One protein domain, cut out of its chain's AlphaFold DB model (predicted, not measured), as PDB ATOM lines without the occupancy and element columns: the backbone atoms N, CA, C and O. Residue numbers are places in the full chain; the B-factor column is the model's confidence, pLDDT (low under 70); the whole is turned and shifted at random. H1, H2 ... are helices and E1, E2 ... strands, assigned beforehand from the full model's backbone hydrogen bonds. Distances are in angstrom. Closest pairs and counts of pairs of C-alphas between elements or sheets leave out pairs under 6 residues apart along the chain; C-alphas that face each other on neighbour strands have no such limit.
ATOM      1  N   GLU A  22       1.569  23.332  23.636       70.69
ATOM      2  CA  GLU A  22       0.222  22.842  23.927       70.69
ATOM      3  C   GLU A  22      -0.724  23.452  22.895       70.69
ATOM      4  O   GLU A  22      -1.087  24.627  22.970       70.69
ATOM      5  N   TYR A  23      -1.068  22.665  21.880       84.50
ATOM      6  CA  TYR A  23      -2.138  23.024  20.966       84.50
ATOM      7  C   TYR A  23      -3.458  23.015  21.730       84.50
ATOM      8  O   TYR A  23      -3.760  22.086  22.477       84.50
ATOM      9  N   ILE A  24      -4.259  24.053  21.534       91.31
ATOM     10  CA  ILE A  24      -5.600  24.138  22.091       91.31
ATOM     11  C   ILE A  24      -6.585  23.859  20.966       91.31
ATOM     12  O   ILE A  24      -6.492  24.456  19.892       91.31
ATOM     13  N   VAL A  25      -7.518  22.945  21.222       94.19
ATOM     14  CA  VAL A  25      -8.611  22.623  20.305       94.19
ATOM     15  C   VAL A  25      -9.825  23.448  20.694       94.19
ATOM     16  O   VAL A  25     -10.269  23.394  21.838       94.19
ATOM     17  N   TYR A  26     -10.381  24.176  19.739       96.50
ATOM     18  CA  TYR A  26     -11.656  24.866  19.856       96.50
ATOM     19  C   TYR A  26     -12.677  24.201  18.942       96.50
ATOM     20  O   TYR A  26     -12.354  23.858  17.805       96.50
ATOM     21  N   VAL A  27     -13.904  24.037  19.423       96.62
ATOM     22  CA  VAL A  27     -15.033  23.480  18.663       96.62
ATOM     23  C   VAL A  27     -16.171  24.500  18.596       96.62
ATOM     24  O   VAL A  27     -16.275  25.323  19.512       96.62
ATOM     25  N   PRO A  28     -17.014  24.481  17.547       95.56
ATOM     26  CA  PRO A  28     -18.177  25.356  17.466       95.56
ATOM     27  C   PRO A  28     -19.052  25.244  18.715       95.56
ATOM     28  O   PRO A  28     -19.355  24.144  19.182       95.56
ATOM     29  N   ASN A  29     -19.473  26.384  19.254       92.75
ATOM     30  CA  ASN A  29     -20.465  26.417  20.314       92.75
ATOM     31  C   ASN A  29     -21.858  26.168  19.719       92.75
ATOM     32  O   ASN A  29     -22.231  26.743  18.705       92.75
ATOM     33  N   THR A  30     -22.666  25.334  20.365       86.44
ATOM     34  CA  THR A  30     -24.042  25.067  19.919       86.44
ATOM     35  C   THR A  30     -25.018  26.186  20.285       86.44
ATOM     36  O   THR A  30     -26.143  26.199  19.794       86.44
ATOM     37  N   GLN A  31     -24.611  27.116  21.153       87.31
ATOM     38  CA  GLN A  31     -25.464  28.193  21.668       87.31
ATOM     39  C   GLN A  31     -25.247  29.547  20.980       87.31
ATOM     40  O   GLN A  31     -26.094  30.428  21.096       87.31
ATOM     41  N   ASN A  32     -24.102  29.751  20.327       90.81
ATOM     42  CA  ASN A  32     -23.758  30.985  19.624       90.81
ATOM     43  C   ASN A  32     -22.686  30.715  18.562       90.81
ATOM     44  O   ASN A  32     -22.183  29.607  18.454       90.81
ATOM     45  N   GLU A  33     -22.311  31.739  17.804       88.62
ATOM     46  CA  GLU A  33     -21.354  31.618  16.697       88.62
ATOM     47  C   GLU A  33     -19.884  31.480  17.141       88.62
ATOM     48  O   GLU A  33     -19.004  31.278  16.309       88.62
ATOM     49  N   ASN A  34     -19.583  31.590  18.440       94.62
ATOM     50  CA  ASN A  34     -18.211  31.481  18.935       94.62
ATOM     51  C   ASN A  34     -17.763  30.021  19.057       94.62
ATOM     52  O   ASN A  34     -18.542  29.077  18.941       94.62
ATOM     53  N   PHE A  35     -16.486  29.843  19.372       96.31
ATOM     54  CA  PHE A  35     -15.875  28.543  19.579       96.31
ATOM     55  C   PHE A  35     -15.444  28.407  21.032       96.31
ATOM     56  O   PHE A  35     -14.977  29.363  21.650       96.31
ATOM     57  N   ILE A  36     -15.595  27.213  21.588       95.44
ATOM     58  CA  ILE A  36     -15.233  26.914  22.974       95.44
ATOM     59  C   ILE A  36     -14.066  25.943  23.010       95.44
ATOM     60  O   ILE A  36     -13.963  25.040  22.176       95.44
ATOM     61  N   LYS A  37     -13.184  26.129  23.987       94.12
ATOM     62  CA  LYS A  37     -12.083  25.207  24.242       94.12
ATOM     63  C   LYS A  37     -12.635  23.810  24.544       94.12
ATOM     64  O   LYS A  37     -13.436  23.629  25.457       94.12
ATOM     65  N   SER A  38     -12.181  22.831  23.773       92.50
ATOM     66  CA  SER A  38     -12.461  21.416  23.982       92.50
ATOM     67  C   SER A  38     -11.539  20.835  25.056       92.50
ATOM     68  O   SER A  38     -10.416  21.298  25.257       92.50
ATOM     69  N   ASN A  39     -12.010  19.779  25.719       89.38
ATOM     70  CA  ASN A  39     -11.239  19.015  26.702       89.38
ATOM     71  C   ASN A  39     -10.384  17.904  26.062       89.38
ATOM     72  O   ASN A  39      -9.820  17.083  26.784       89.38
ATOM     73  N   ILE A  40     -10.307  17.842  24.727       87.81
ATOM     74  CA  ILE A  40      -9.488  16.854  24.016       87.81
ATOM     75  C   ILE A  40      -8.013  17.058  24.366       87.81
ATOM     76  O   ILE A  40      -7.439  18.117  24.112       87.81
ATOM     77  N   ASP A  41      -7.393  16.009  24.906       82.75
ATOM     78  CA  ASP A  41      -5.943  15.951  25.062       82.75
ATOM     79  C   ASP A  41      -5.296  15.791  23.684       82.75
ATOM     80  O   ASP A  41      -5.531  14.798  22.997       82.75
ATOM     81  N   VAL A  42      -4.494  16.767  23.273       82.75
ATOM     82  CA  VAL A  42      -3.798  16.779  21.977       82.75
ATOM     83  C   VAL A  42      -2.464  16.035  22.002       82.75
ATOM     84  O   VAL A  42      -1.820  15.874  20.963       82.75
ATOM     85  N   LYS A  43      -1.994  15.610  23.180       81.56
ATOM     86  CA  LYS A  43      -0.650  15.060  23.340       81.56
ATOM     87  C   LYS A  43      -0.484  13.784  22.516       81.56
ATOM     88  O   LYS A  43      -1.199  12.805  22.704       81.56
ATOM     89  N   ASN A  44       0.510  13.788  21.627       80.81
ATOM     90  CA  ASN A  44       0.835  12.680  20.721       80.81
ATOM     91  C   ASN A  44      -0.312  12.255  19.778       80.81
ATOM     92  O   ASN A  44      -0.294  11.127  19.283       80.81
ATOM     93  N   LYS A  45      -1.296  13.124  19.509       84.50
ATOM     94  CA  LYS A  45      -2.380  12.840  18.558       84.50
ATOM     95  C   LYS A  45      -2.134  13.511  17.210       84.50
ATOM     96  O   LYS A  45      -1.666  14.645  17.141       84.50
ATOM     97  N   SER A  46      -2.466  12.801  16.134       89.31
ATOM     98  CA  SER A  46      -2.619  13.402  14.808       89.31
ATOM     99  C   SER A  46      -3.915  14.219  14.745       89.31
ATOM    100  O   SER A  46      -4.807  14.057  15.579       89.31
ATOM    101  N   ILE A  47      -4.043  15.068  13.723       90.56
ATOM    102  CA  ILE A  47      -5.297  15.784  13.431       90.56
ATOM    103  C   ILE A  47      -6.443  14.791  13.204       90.56
ATOM    104  O   ILE A  47      -7.551  15.029  13.677       90.56
ATOM    105  N   ASP A  48      -6.156  13.659  12.561       91.19
ATOM    106  CA  ASP A  48      -7.142  12.609  12.311       91.19
ATOM    107  C   ASP A  48      -7.671  11.997  13.603       91.19
ATOM    108  O   ASP A  48      -8.881  11.899  13.769       91.19
ATOM    109  N   ASN A  49      -6.794  11.704  14.568       91.81
ATOM    110  CA  ASN A  49      -7.221  11.194  15.871       91.81
ATOM    111  C   ASN A  49      -8.062  12.232  16.636       91.81
ATOM    112  O   ASN A  49      -9.028  11.875  17.305       91.81
ATOM    113  N   ILE A  50      -7.713  13.522  16.537       92.56
ATOM    114  CA  ILE A  50      -8.492  14.610  17.154       92.56
ATOM    115  C   ILE A  50      -9.890  14.689  16.523       92.56
ATOM    116  O   ILE A  50     -10.882  14.790  17.242       92.56
ATOM    117  N   CYS A  51      -9.984  14.629  15.194       93.12
ATOM    118  CA  CYS A  51     -11.263  14.700  14.487       93.12
ATOM    119  C   CYS A  51     -12.115  13.439  14.690       93.12
ATOM    120  O   CYS A  51     -13.334  13.546  14.812       93.12
ATOM    121  N   GLU A  52     -11.494  12.264  14.795       93.12
ATOM    122  CA  GLU A  52     -12.179  11.008  15.102       93.12
ATOM    123  C   GLU A  52     -12.801  11.033  16.506       93.12
ATOM    124  O   GLU A  52     -13.956  10.642  16.668       93.12
ATOM    125  N   GLU A  53     -12.107  11.592  17.505       94.06
ATOM    126  CA  GLU A  53     -12.676  11.828  18.845       94.06
ATOM    127  C   GLU A  53     -13.840  12.828  18.839       94.06
ATOM    128  O   GLU A  53     -14.728  12.753  19.690       94.06
ATOM    129  N   LEU A  54     -13.874  13.734  17.859       93.06
ATOM    130  CA  LEU A  54     -15.012  14.621  17.598       93.06
ATOM    131  C   LEU A  54     -16.132  13.947  16.784       93.06
ATOM    132  O   LEU A  54     -17.141  14.588  16.493       93.06
ATOM    133  N   GLY A  55     -15.979  12.670  16.422       92.69
ATOM    134  CA  GLY A  55     -16.962  11.887  15.674       92.69
ATOM    135  C   GLY A  55     -16.878  12.034  14.153       92.69
ATOM    136  O   GLY A  55     -17.818  11.650  13.456       92.69
ATOM    137  N   TYR A  56     -15.782  12.578  13.617       91.88
ATOM    138  CA  TYR A  56     -15.599  12.786  12.181       91.88
ATOM    139  C   TYR A  56     -14.600  11.798  11.581       91.88
ATOM    140  O   TYR A  56     -13.453  11.699  12.003       91.88
ATOM    141  N   SER A  57     -15.020  11.111  10.516       92.25
ATOM    142  CA  SER A  57     -14.104  10.340   9.673       92.25
ATOM    143  C   SER A  57     -13.177  11.279   8.879       92.25
ATOM    144  O   SER A  57     -13.665  12.304   8.395       92.25
ATOM    145  N   PRO A  58     -11.905  10.902   8.621       89.19
ATOM    146  CA  PRO A  58     -10.978  11.649   7.757       89.19
ATOM    147  C   PRO A  58     -11.488  11.977   6.348       89.19
ATOM    148  O   PRO A  58     -10.950  12.849   5.676       89.19
ATOM    149  N   LEU A  59     -12.537  11.294   5.881       91.81
ATOM    150  CA  LEU A  59     -13.159  11.569   4.584       91.81
ATOM    151  C   LEU A  59     -14.244  12.649   4.626       91.81
ATOM    152  O   LEU A  59     -14.673  13.112   3.571       91.81
ATOM    153  N   LEU A  60     -14.684  13.047   5.821       94.44
ATOM    154  CA  LEU A  60     -15.764  14.012   6.034       94.44
ATOM    155  C   LEU A  60     -15.260  15.419   6.364       94.44
ATOM    156  O   LEU A  60     -16.074  16.323   6.554       94.44
ATOM    157  N   TYR A  61     -13.942  15.628   6.368       95.31
ATOM    158  CA  TYR A  61     -13.342  16.948   6.507       95.31
ATOM    159  C   TYR A  61     -12.142  17.163   5.588       95.31
ATOM    160  O   TYR A  61     -11.590  16.227   5.011       95.31
ATOM    161  N   TYR A  62     -11.747  18.424   5.457       95.31
ATOM    162  CA  TYR A  62     -10.465  18.836   4.906       95.31
ATOM    163  C   TYR A  62      -9.783  19.811   5.864       95.31
ATOM    164  O   TYR A  62     -10.425  20.486   6.671       95.31
ATOM    165  N   THR A  63      -8.462  19.886   5.766       95.44
ATOM    166  CA  THR A  63      -7.636  20.655   6.694       95.44
ATOM    167  C   THR A  63      -6.947  21.795   5.967       95.44
ATOM    168  O   THR A  63      -6.443  21.624   4.858       95.44
ATOM    169  N   TRP A  64      -6.881  22.953   6.612       96.00
ATOM    170  CA  TRP A  64      -6.103  24.090   6.142       96.00
ATOM    171  C   TRP A  64      -5.223  24.648   7.264       96.00
ATOM    172  O   TRP A  64      -5.605  24.647   8.434       96.00
ATOM    173  N   PHE A  65      -4.043  25.138   6.890       93.38
ATOM    174  CA  PHE A  65      -3.027  25.640   7.809       93.38
ATOM    175  C   PHE A  65      -2.745  27.112   7.526       93.38
ATOM    176  O   PHE A  65      -2.638  27.521   6.367       93.38
ATOM    177  N   THR A  66      -2.552  27.897   8.585       92.94
ATOM    178  CA  THR A  66      -1.982  29.239   8.444       92.94
ATOM    179  C   THR A  66      -0.553  29.156   7.915       92.94
ATOM    180  O   THR A  66       0.143  28.157   8.104       92.94
ATOM    181  N   LYS A  67      -0.075  30.224   7.265       88.25
ATOM    182  CA  LYS A  67       1.270  30.249   6.652       88.25
ATOM    183  C   LYS A  67       2.398  30.042   7.665       88.25
ATOM    184  O   LYS A  67       3.473  29.572   7.304       88.25
ATOM    185  N   ASP A  68       2.155  30.421   8.916       88.12
ATOM    186  CA  ASP A  68       3.079  30.259  10.037       88.12
ATOM    187  C   ASP A  68       2.909  28.926  10.788       88.12
ATOM    188  O   ASP A  68       3.605  28.700  11.775       88.12
ATOM    189  N   TYR A  69       1.990  28.061  10.338       85.81
ATOM    190  CA  TYR A  69       1.649  26.761  10.927       85.81
ATOM    191  C   TYR A  69       1.217  26.805  12.401       85.81
ATOM    192  O   TYR A  69       1.147  25.768  13.059       85.81
ATOM    193  N   LYS A  70       0.888  27.985  12.941       89.44
ATOM    194  CA  LYS A  70       0.449  28.110  14.339       89.44
ATOM    195  C   LYS A  70      -1.007  27.736  14.549       89.44
ATOM    196  O   LYS A  70      -1.385  27.428  15.681       89.44
ATOM    197  N   THR A  71      -1.810  27.809  13.489       91.88
ATOM    198  CA  THR A  71      -3.234  27.490  13.518       91.88
ATOM    199  C   THR A  71      -3.585  26.550  12.378       91.88
ATOM    200  O   THR A  71      -3.222  26.765  11.223       91.88
ATOM    201  N   THR A  72      -4.326  25.511  12.726       94.44
ATOM    202  CA  THR A  72      -4.927  24.551  11.811       94.44
ATOM    203  C   THR A  72      -6.436  24.646  11.951       94.44
ATOM    204  O   THR A  72      -6.947  24.678  13.069       94.44
ATOM    205  N   ILE A  73      -7.157  24.685  10.838       97.00
ATOM    206  CA  ILE A  73      -8.619  24.710  10.823       97.00
ATOM    207  C   ILE A  73      -9.097  23.499  10.030       97.00
ATOM    208  O   ILE A  73      -8.684  23.297   8.885       97.00
ATOM    209  N   CYS A  74      -9.939  22.685  10.661       97.38
ATOM    210  CA  CYS A  74     -10.572  21.529  10.035       97.38
ATOM    211  C   CYS A  74     -11.997  21.916   9.652       97.38
ATOM    212  O   CYS A  74     -12.769  22.349  10.507       97.38
ATOM    213  N   PHE A  75     -12.335  21.760   8.379       97.44
ATOM    214  CA  PHE A  75     -13.625  22.120   7.800       97.44
ATOM    215  C   PHE A  75     -14.356  20.867   7.336       97.44
ATOM    216  O   PHE A  75     -13.719  19.964   6.799       97.44
ATOM    217  N   LYS A  76     -15.680  20.806   7.468       96.50
ATOM    218  CA  LYS A  76     -16.470  19.743   6.835       96.50
ATOM    219  C   LYS A  76     -16.284  19.809   5.322       96.50
ATOM    220  O   LYS A  76     -16.217  20.893   4.745       96.50
ATOM    221  N   ILE A  77     -16.249  18.656   4.657       96.25
ATOM    222  CA  ILE A  77     -16.212  18.633   3.190       96.25
ATOM    223  C   ILE A  77     -17.378  19.424   2.587       96.25
ATOM    224  O   ILE A  77     -18.443  19.536   3.187       96.25
ATOM    225  N   LEU A  78     -17.164  19.952   1.381       95.94
ATOM    226  CA  LEU A  78     -18.163  20.646   0.555       95.94
ATOM    227  C   LEU A  78     -18.748  21.925   1.185       95.94
ATOM    228  O   LEU A  78     -19.729  22.461   0.674       95.94
ATOM    229  N   SER A  79     -18.159  22.438   2.263       95.62
ATOM    230  CA  SER A  79     -18.605  23.652   2.948       95.62
ATOM    231  C   SER A  79     -17.429  24.350   3.625       95.62
ATOM    232  O   SER A  79     -16.328  23.811   3.678       95.62
ATOM    233  N   MET A  80     -17.669  25.547   4.159       94.38
ATOM    234  CA  MET A  80     -16.732  26.242   5.050       94.38
ATOM    235  C   MET A  80     -17.111  26.065   6.531       94.38
ATOM    236  O   MET A  80     -16.621  26.803   7.385       94.38
ATOM    237  N   ASP A  81     -17.960  25.082   6.846       94.56
ATOM    238  CA  ASP A  81     -18.325  24.752   8.221       94.56
ATOM    239  C   ASP A  81     -17.106  24.226   8.973       94.56
ATOM    240  O   ASP A  81     -16.536  23.196   8.612       94.56
ATOM    241  N   ILE A  82     -16.726  24.893  10.056       96.31
ATOM    242  CA  ILE A  82     -15.578  24.487  10.865       96.31
ATOM    243  C   ILE A  82     -15.990  23.368  11.824       96.31
ATOM    244  O   ILE A  82     -16.977  23.479  12.545       96.31
ATOM    245  N   ILE A  83     -15.197  22.301  11.863       95.81
ATOM    246  CA  ILE A  83     -15.293  21.213  12.845       95.81
ATOM    247  C   ILE A  83     -14.499  21.574  14.093       95.81
ATOM    248  O   ILE A  83     -14.998  21.467  15.212       95.81
ATOM    249  N   CYS A  84     -13.255  22.011  13.901       96.56
ATOM    250  CA  CYS A  84     -12.409  22.472  14.988       96.56
ATOM    251  C   CYS A  84     -11.297  23.407  14.509       96.56
ATOM    252  O   CYS A  84     -10.837  23.337  13.366       96.56
ATOM    253  N   VAL A  85     -10.815  24.236  15.431       96.69
ATOM    254  CA  VAL A  85      -9.610  25.059  15.285       96.69
ATOM    255  C   VAL A  85      -8.566  24.557  16.273       96.69
ATOM    256  O   VAL A  85      -8.825  24.497  17.468       96.69
ATOM    257  N   ILE A  86      -7.382  24.208  15.785       94.31
ATOM    258  CA  ILE A  86      -6.256  23.737  16.590       94.31
ATOM    259  C   ILE A  86      -5.188  24.825  16.537       94.31
ATOM    260  O   ILE A  86      -4.626  25.087  15.474       94.31
ATOM    261  N   THR A  87      -4.922  25.502  17.651       91.56
ATOM    262  CA  THR A  87      -4.036  26.673  17.654       91.56
ATOM    263  C   THR A  87      -3.130  26.736  18.872       91.56
ATOM    264  O   THR A  87      -3.485  26.303  19.964       91.56
ATOM    265  N   THR A  88      -1.949  27.313  18.674       86.12
ATOM    266  CA  THR A  88      -1.009  27.693  19.743       86.12
ATOM    267  C   THR A  88      -1.067  29.189  20.064       86.12
ATOM    268  O   THR A  88      -0.489  29.637  21.054       86.12
ATOM    269  N   SER A  89      -1.768  29.970  19.235       80.06
ATOM    270  CA  SER A  89      -1.788  31.436  19.292       80.06
ATOM    271  C   SER A  89      -2.871  32.001  20.208       80.06
ATOM    272  O   SER A  89      -2.823  33.186  20.528       80.06
ATOM    273  N   TYR A  90      -3.838  31.184  20.631       81.69
ATOM    274  CA  TYR A  90      -5.012  31.637  21.373       81.69
ATOM    275  C   TYR A  90      -5.223  30.799  22.635       81.69
ATOM    276  O   TYR A  90      -5.287  29.572  22.547       81.69
ATOM    277  N   LYS A  91      -5.306  31.447  23.804       81.69
ATOM    278  CA  LYS A  91      -5.296  30.777  25.120       81.69
ATOM    279  C   LYS A  91      -6.574  30.946  25.945       81.69
ATOM    280  O   LYS A  91      -6.693  30.285  26.977       81.69
ATOM    281  N   ASP A  92      -7.499  31.798  25.513       86.50
ATOM    282  CA  ASP A  92      -8.745  32.036  26.244       86.50
ATOM    283  C   ASP A  92      -9.711  30.854  26.098       86.50
ATOM    284  O   ASP A  92      -9.598  30.035  25.196       86.50
ATOM    285  N   THR A  93     -10.697  30.744  26.986       88.62
ATOM    286  CA  THR A  93     -11.670  29.635  26.945       88.62
ATOM    287  C   THR A  93     -12.620  29.722  25.746       88.62
ATOM    288  O   THR A  93     -13.163  28.706  25.314       88.62
ATOM    289  N   ILE A  94     -12.835  30.929  25.219       93.12
ATOM    290  CA  ILE A  94     -13.747  31.217  24.110       93.12
ATOM    291  C   ILE A  94     -12.941  31.878  23.003       93.12
ATOM    292  O   ILE A  94     -12.381  32.939  23.238       93.12
ATOM    293  N   LEU A  95     -12.940  31.288  21.810       94.56
ATOM    294  CA  LEU A  95     -12.392  31.866  20.588       94.56
ATOM    295  C   LEU A  95     -13.540  32.497  19.779       94.56
ATOM    296  O   LEU A  95     -14.401  31.768  19.280       94.56
ATOM    297  N   PRO A  96     -13.606  33.835  19.658       94.88
ATOM    298  CA  PRO A  96     -14.675  34.496  18.918       94.88
ATOM    299  C   PRO A  96     -14.640  34.182  17.420       94.88
ATOM    300  O   PRO A  96     -13.557  34.091  16.837       94.88
ATOM    301  N   LEU A  97     -15.812  34.124  16.770       94.19
ATOM    302  CA  LEU A  97     -15.896  33.966  15.308       94.19
ATOM    303  C   LEU A  97     -15.095  35.050  14.574       94.19
ATOM    304  O   LEU A  97     -14.342  34.753  13.650       94.19
ATOM    305  N   THR A  98     -15.180  36.292  15.053       94.94
ATOM    306  CA  THR A  98     -14.466  37.439  14.471       94.94
ATOM    307  C   THR A  98     -12.948  37.270  14.469       94.94
ATOM    308  O   THR A  98     -12.263  37.856  13.633       94.94
ATOM    309  N   GLU A  99     -12.390  36.470  15.379       95.25
ATOM    310  CA  GLU A  99     -10.959  36.173  15.381       95.25
ATOM    311  C   GLU A  99     -10.603  35.120  14.327       95.25
ATOM    312  O   GLU A  99      -9.591  35.248  13.640       95.25
ATOM    313  N   ILE A 100     -11.467  34.128  14.115       94.56
ATOM    314  CA  ILE A 100     -11.307  33.146  13.036       94.56
ATOM    315  C   ILE A 100     -11.416  33.827  11.672       94.56
ATOM    316  O   ILE A 100     -10.573  33.592  10.806       94.56
ATOM    317  N   GLU A 101     -12.384  34.723  11.491       95.25
ATOM    318  CA  GLU A 101     -12.531  35.518  10.267       95.25
ATOM    319  C   GLU A 101     -11.263  36.327   9.968       95.25
ATOM    320  O   GLU A 101     -10.760  36.302   8.842       95.25
ATOM    321  N   LYS A 102     -10.675  36.976  10.985       95.44
ATOM    322  CA  LYS A 102      -9.382  37.664  10.843       95.44
ATOM    323  C   LYS A 102      -8.256  36.706  10.475       95.44
ATOM    324  O   LYS A 102      -7.443  37.050   9.620       95.44
ATOM    325  N   ILE A 103      -8.177  35.527  11.099       94.69
ATOM    326  CA  ILE A 103      -7.156  34.517  10.779       94.69
ATOM    327  C   ILE A 103      -7.261  34.110   9.308       94.69
ATOM    328  O   ILE A 103      -6.243  34.115   8.609       94.69
ATOM    329  N   LEU A 104      -8.468  33.802   8.827       95.88
ATOM    330  CA  LEU A 104      -8.722  33.420   7.438       95.88
ATOM    331  C   LEU A 104      -8.361  34.556   6.473       95.88
ATOM    332  O   LEU A 104      -7.622  34.331   5.511       95.88
ATOM    333  N   MET A 105      -8.804  35.781   6.766       95.50
ATOM    334  CA  MET A 105      -8.540  36.960   5.940       95.50
ATOM    335  C   MET A 105      -7.043  37.291   5.871       95.50
ATOM    336  O   MET A 105      -6.484  37.392   4.783       95.50
ATOM    337  N   ASN A 106      -6.358  37.385   7.015       95.19
ATOM    338  CA  ASN A 106      -4.936  37.752   7.085       95.19
ATOM    339  C   ASN A 106      -4.013  36.714   6.426       95.19
ATOM    340  O   ASN A 106      -2.878  37.023   6.055       95.19
ATOM    341  N   ASN A 107      -4.483  35.476   6.277       94.81
ATOM    342  CA  ASN A 107      -3.742  34.403   5.623       94.81
ATOM    343  C   ASN A 107      -4.183  34.151   4.174       94.81
ATOM    344  O   ASN A 107      -3.621  33.258   3.537       94.81
ATOM    345  N   ASN A 108      -5.101  34.958   3.631       95.00
ATOM    346  CA  ASN A 108      -5.673  34.806   2.291       95.00
ATOM    347  C   ASN A 108      -6.257  33.401   2.068       95.00
ATOM    348  O   ASN A 108      -5.924  32.742   1.078       95.00
ATOM    349  N   TYR A 109      -7.072  32.916   3.009       96.06
ATOM    350  CA  TYR A 109      -7.789  31.658   2.833       96.06
ATOM    351  C   TYR A 109      -8.647  31.703   1.562       96.06
ATOM    352  O   TYR A 109      -9.389  32.654   1.328       96.06
ATOM    353  N   ASP A 110      -8.547  30.649   0.760       94.25
ATOM    354  CA  ASP A 110      -9.297  30.474  -0.477       94.25
ATOM    355  C   ASP A 110      -9.824  29.039  -0.501       94.25
ATOM    356  O   ASP A 110      -9.047  28.082  -0.563       94.25
ATOM    357  N   TYR A 111     -11.148  28.898  -0.435       94.38
ATOM    358  CA  TYR A 111     -11.836  27.610  -0.405       94.38
ATOM    359  C   TYR A 111     -11.478  26.728  -1.607       94.38
ATOM    360  O   TYR A 111     -11.215  25.537  -1.447       94.38
ATOM    361  N   ASN A 112     -11.399  27.312  -2.807       90.88
ATOM    362  CA  ASN A 112     -11.112  26.575  -4.037       90.88
ATOM    363  C   ASN A 112      -9.653  26.133  -4.135       90.88
ATOM    364  O   ASN A 112      -9.364  25.167  -4.835       90.88
TER     365      ASN A 112
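AT A GLANCE: This is residues 22 to 112 of the 293 residues of an uncharacterized protein of Bacteroides cellulosilyticus CL02T12C19 (UniProt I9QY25). A twisted antiparallel sheet of five short strands makes the middle of this domain, with one helix over each of its faces: H1 over one and H2 over the other. E5 runs nearest the centre, E1 and E2 form a hairpin at one edge, and E3, E4 and E5 make a meander, each strand the antiparallel neighbour of the one before. The printed part has 91 residues with five named strands and two named helices, in the order E1 E2 H1 E3 E4 E5 H2; the sheet's order is E2 E1 E5 E4 E3. The class is mixed, helices and strands, with under half of the residues in named elements. The whole is compact, with a radius of gyration of the C-alphas of 12.2 A and a rounded outline spanning 30 by 29 by 29 A.

HOW THE PARTS SIT: E1, residues 24 to 28, forms a hairpin with edge strand E2, residues 35 to 37; N 27 and O 36 are within hydrogen-bond range at 2.9 A. E1 is also antiparallel to E5, residues 82 to 87, at 159 degrees, with N 26 and O 85 at 2.8 A. This pairing is staggered: E1 pairs with E5 over residues 24 to 26 and with E2 over 26 to 28. H1, residues 47 to 53, is on the sheet at a height of 8.8 A, over E5 and slantwise to the strands, at 53 degrees to E5 on the local plane; the closest C-alphas of H1 and E5 are those of Cys 51 and Ile 83, 7.8 A apart. Edge strand E3, residues 61 to 65, forms a hairpin with E4, residues 71 to 76, with N 64 and O 73 at 2.9 A. E4 and E5 form another hairpin, with N 72 and O 86 at 2.8 A. Residues 94 to 95 pair antiparallel with residues 35 to 36 of E2. H2, residues 97 to 106, is on the opposite face from H1 at a height of 9.8 A, over E4 and only just over E5, with 3 of its 10 C-alphas falling on E5; it runs across the strands, at 73 degrees to E4 on the local plane. H1 and H2 are apart. In both helices every O i to N i+4 pair is within hydrogen-bond range.

IN THESE COORDINATES: E1 begins at C-alpha 24, (-5.600, 24.138, 22.091), and measures 13.5 A; E2 measures 6.9 A. H1 measures 10.0 A. E3 and E5 measure 13.6 A each and E4 16.7 A. H2 measures 14.2 A and ends at C-alpha 106, (-4.936, 37.752, 7.085).

THE WHOLE: The C-alphas farthest apart, those of Asn 39 and Asn 112, are 31.7 A apart. The printed part has no cut, and no link is long. The mean pLDDT of the printed part is 91.9, and no printed residue is under 70.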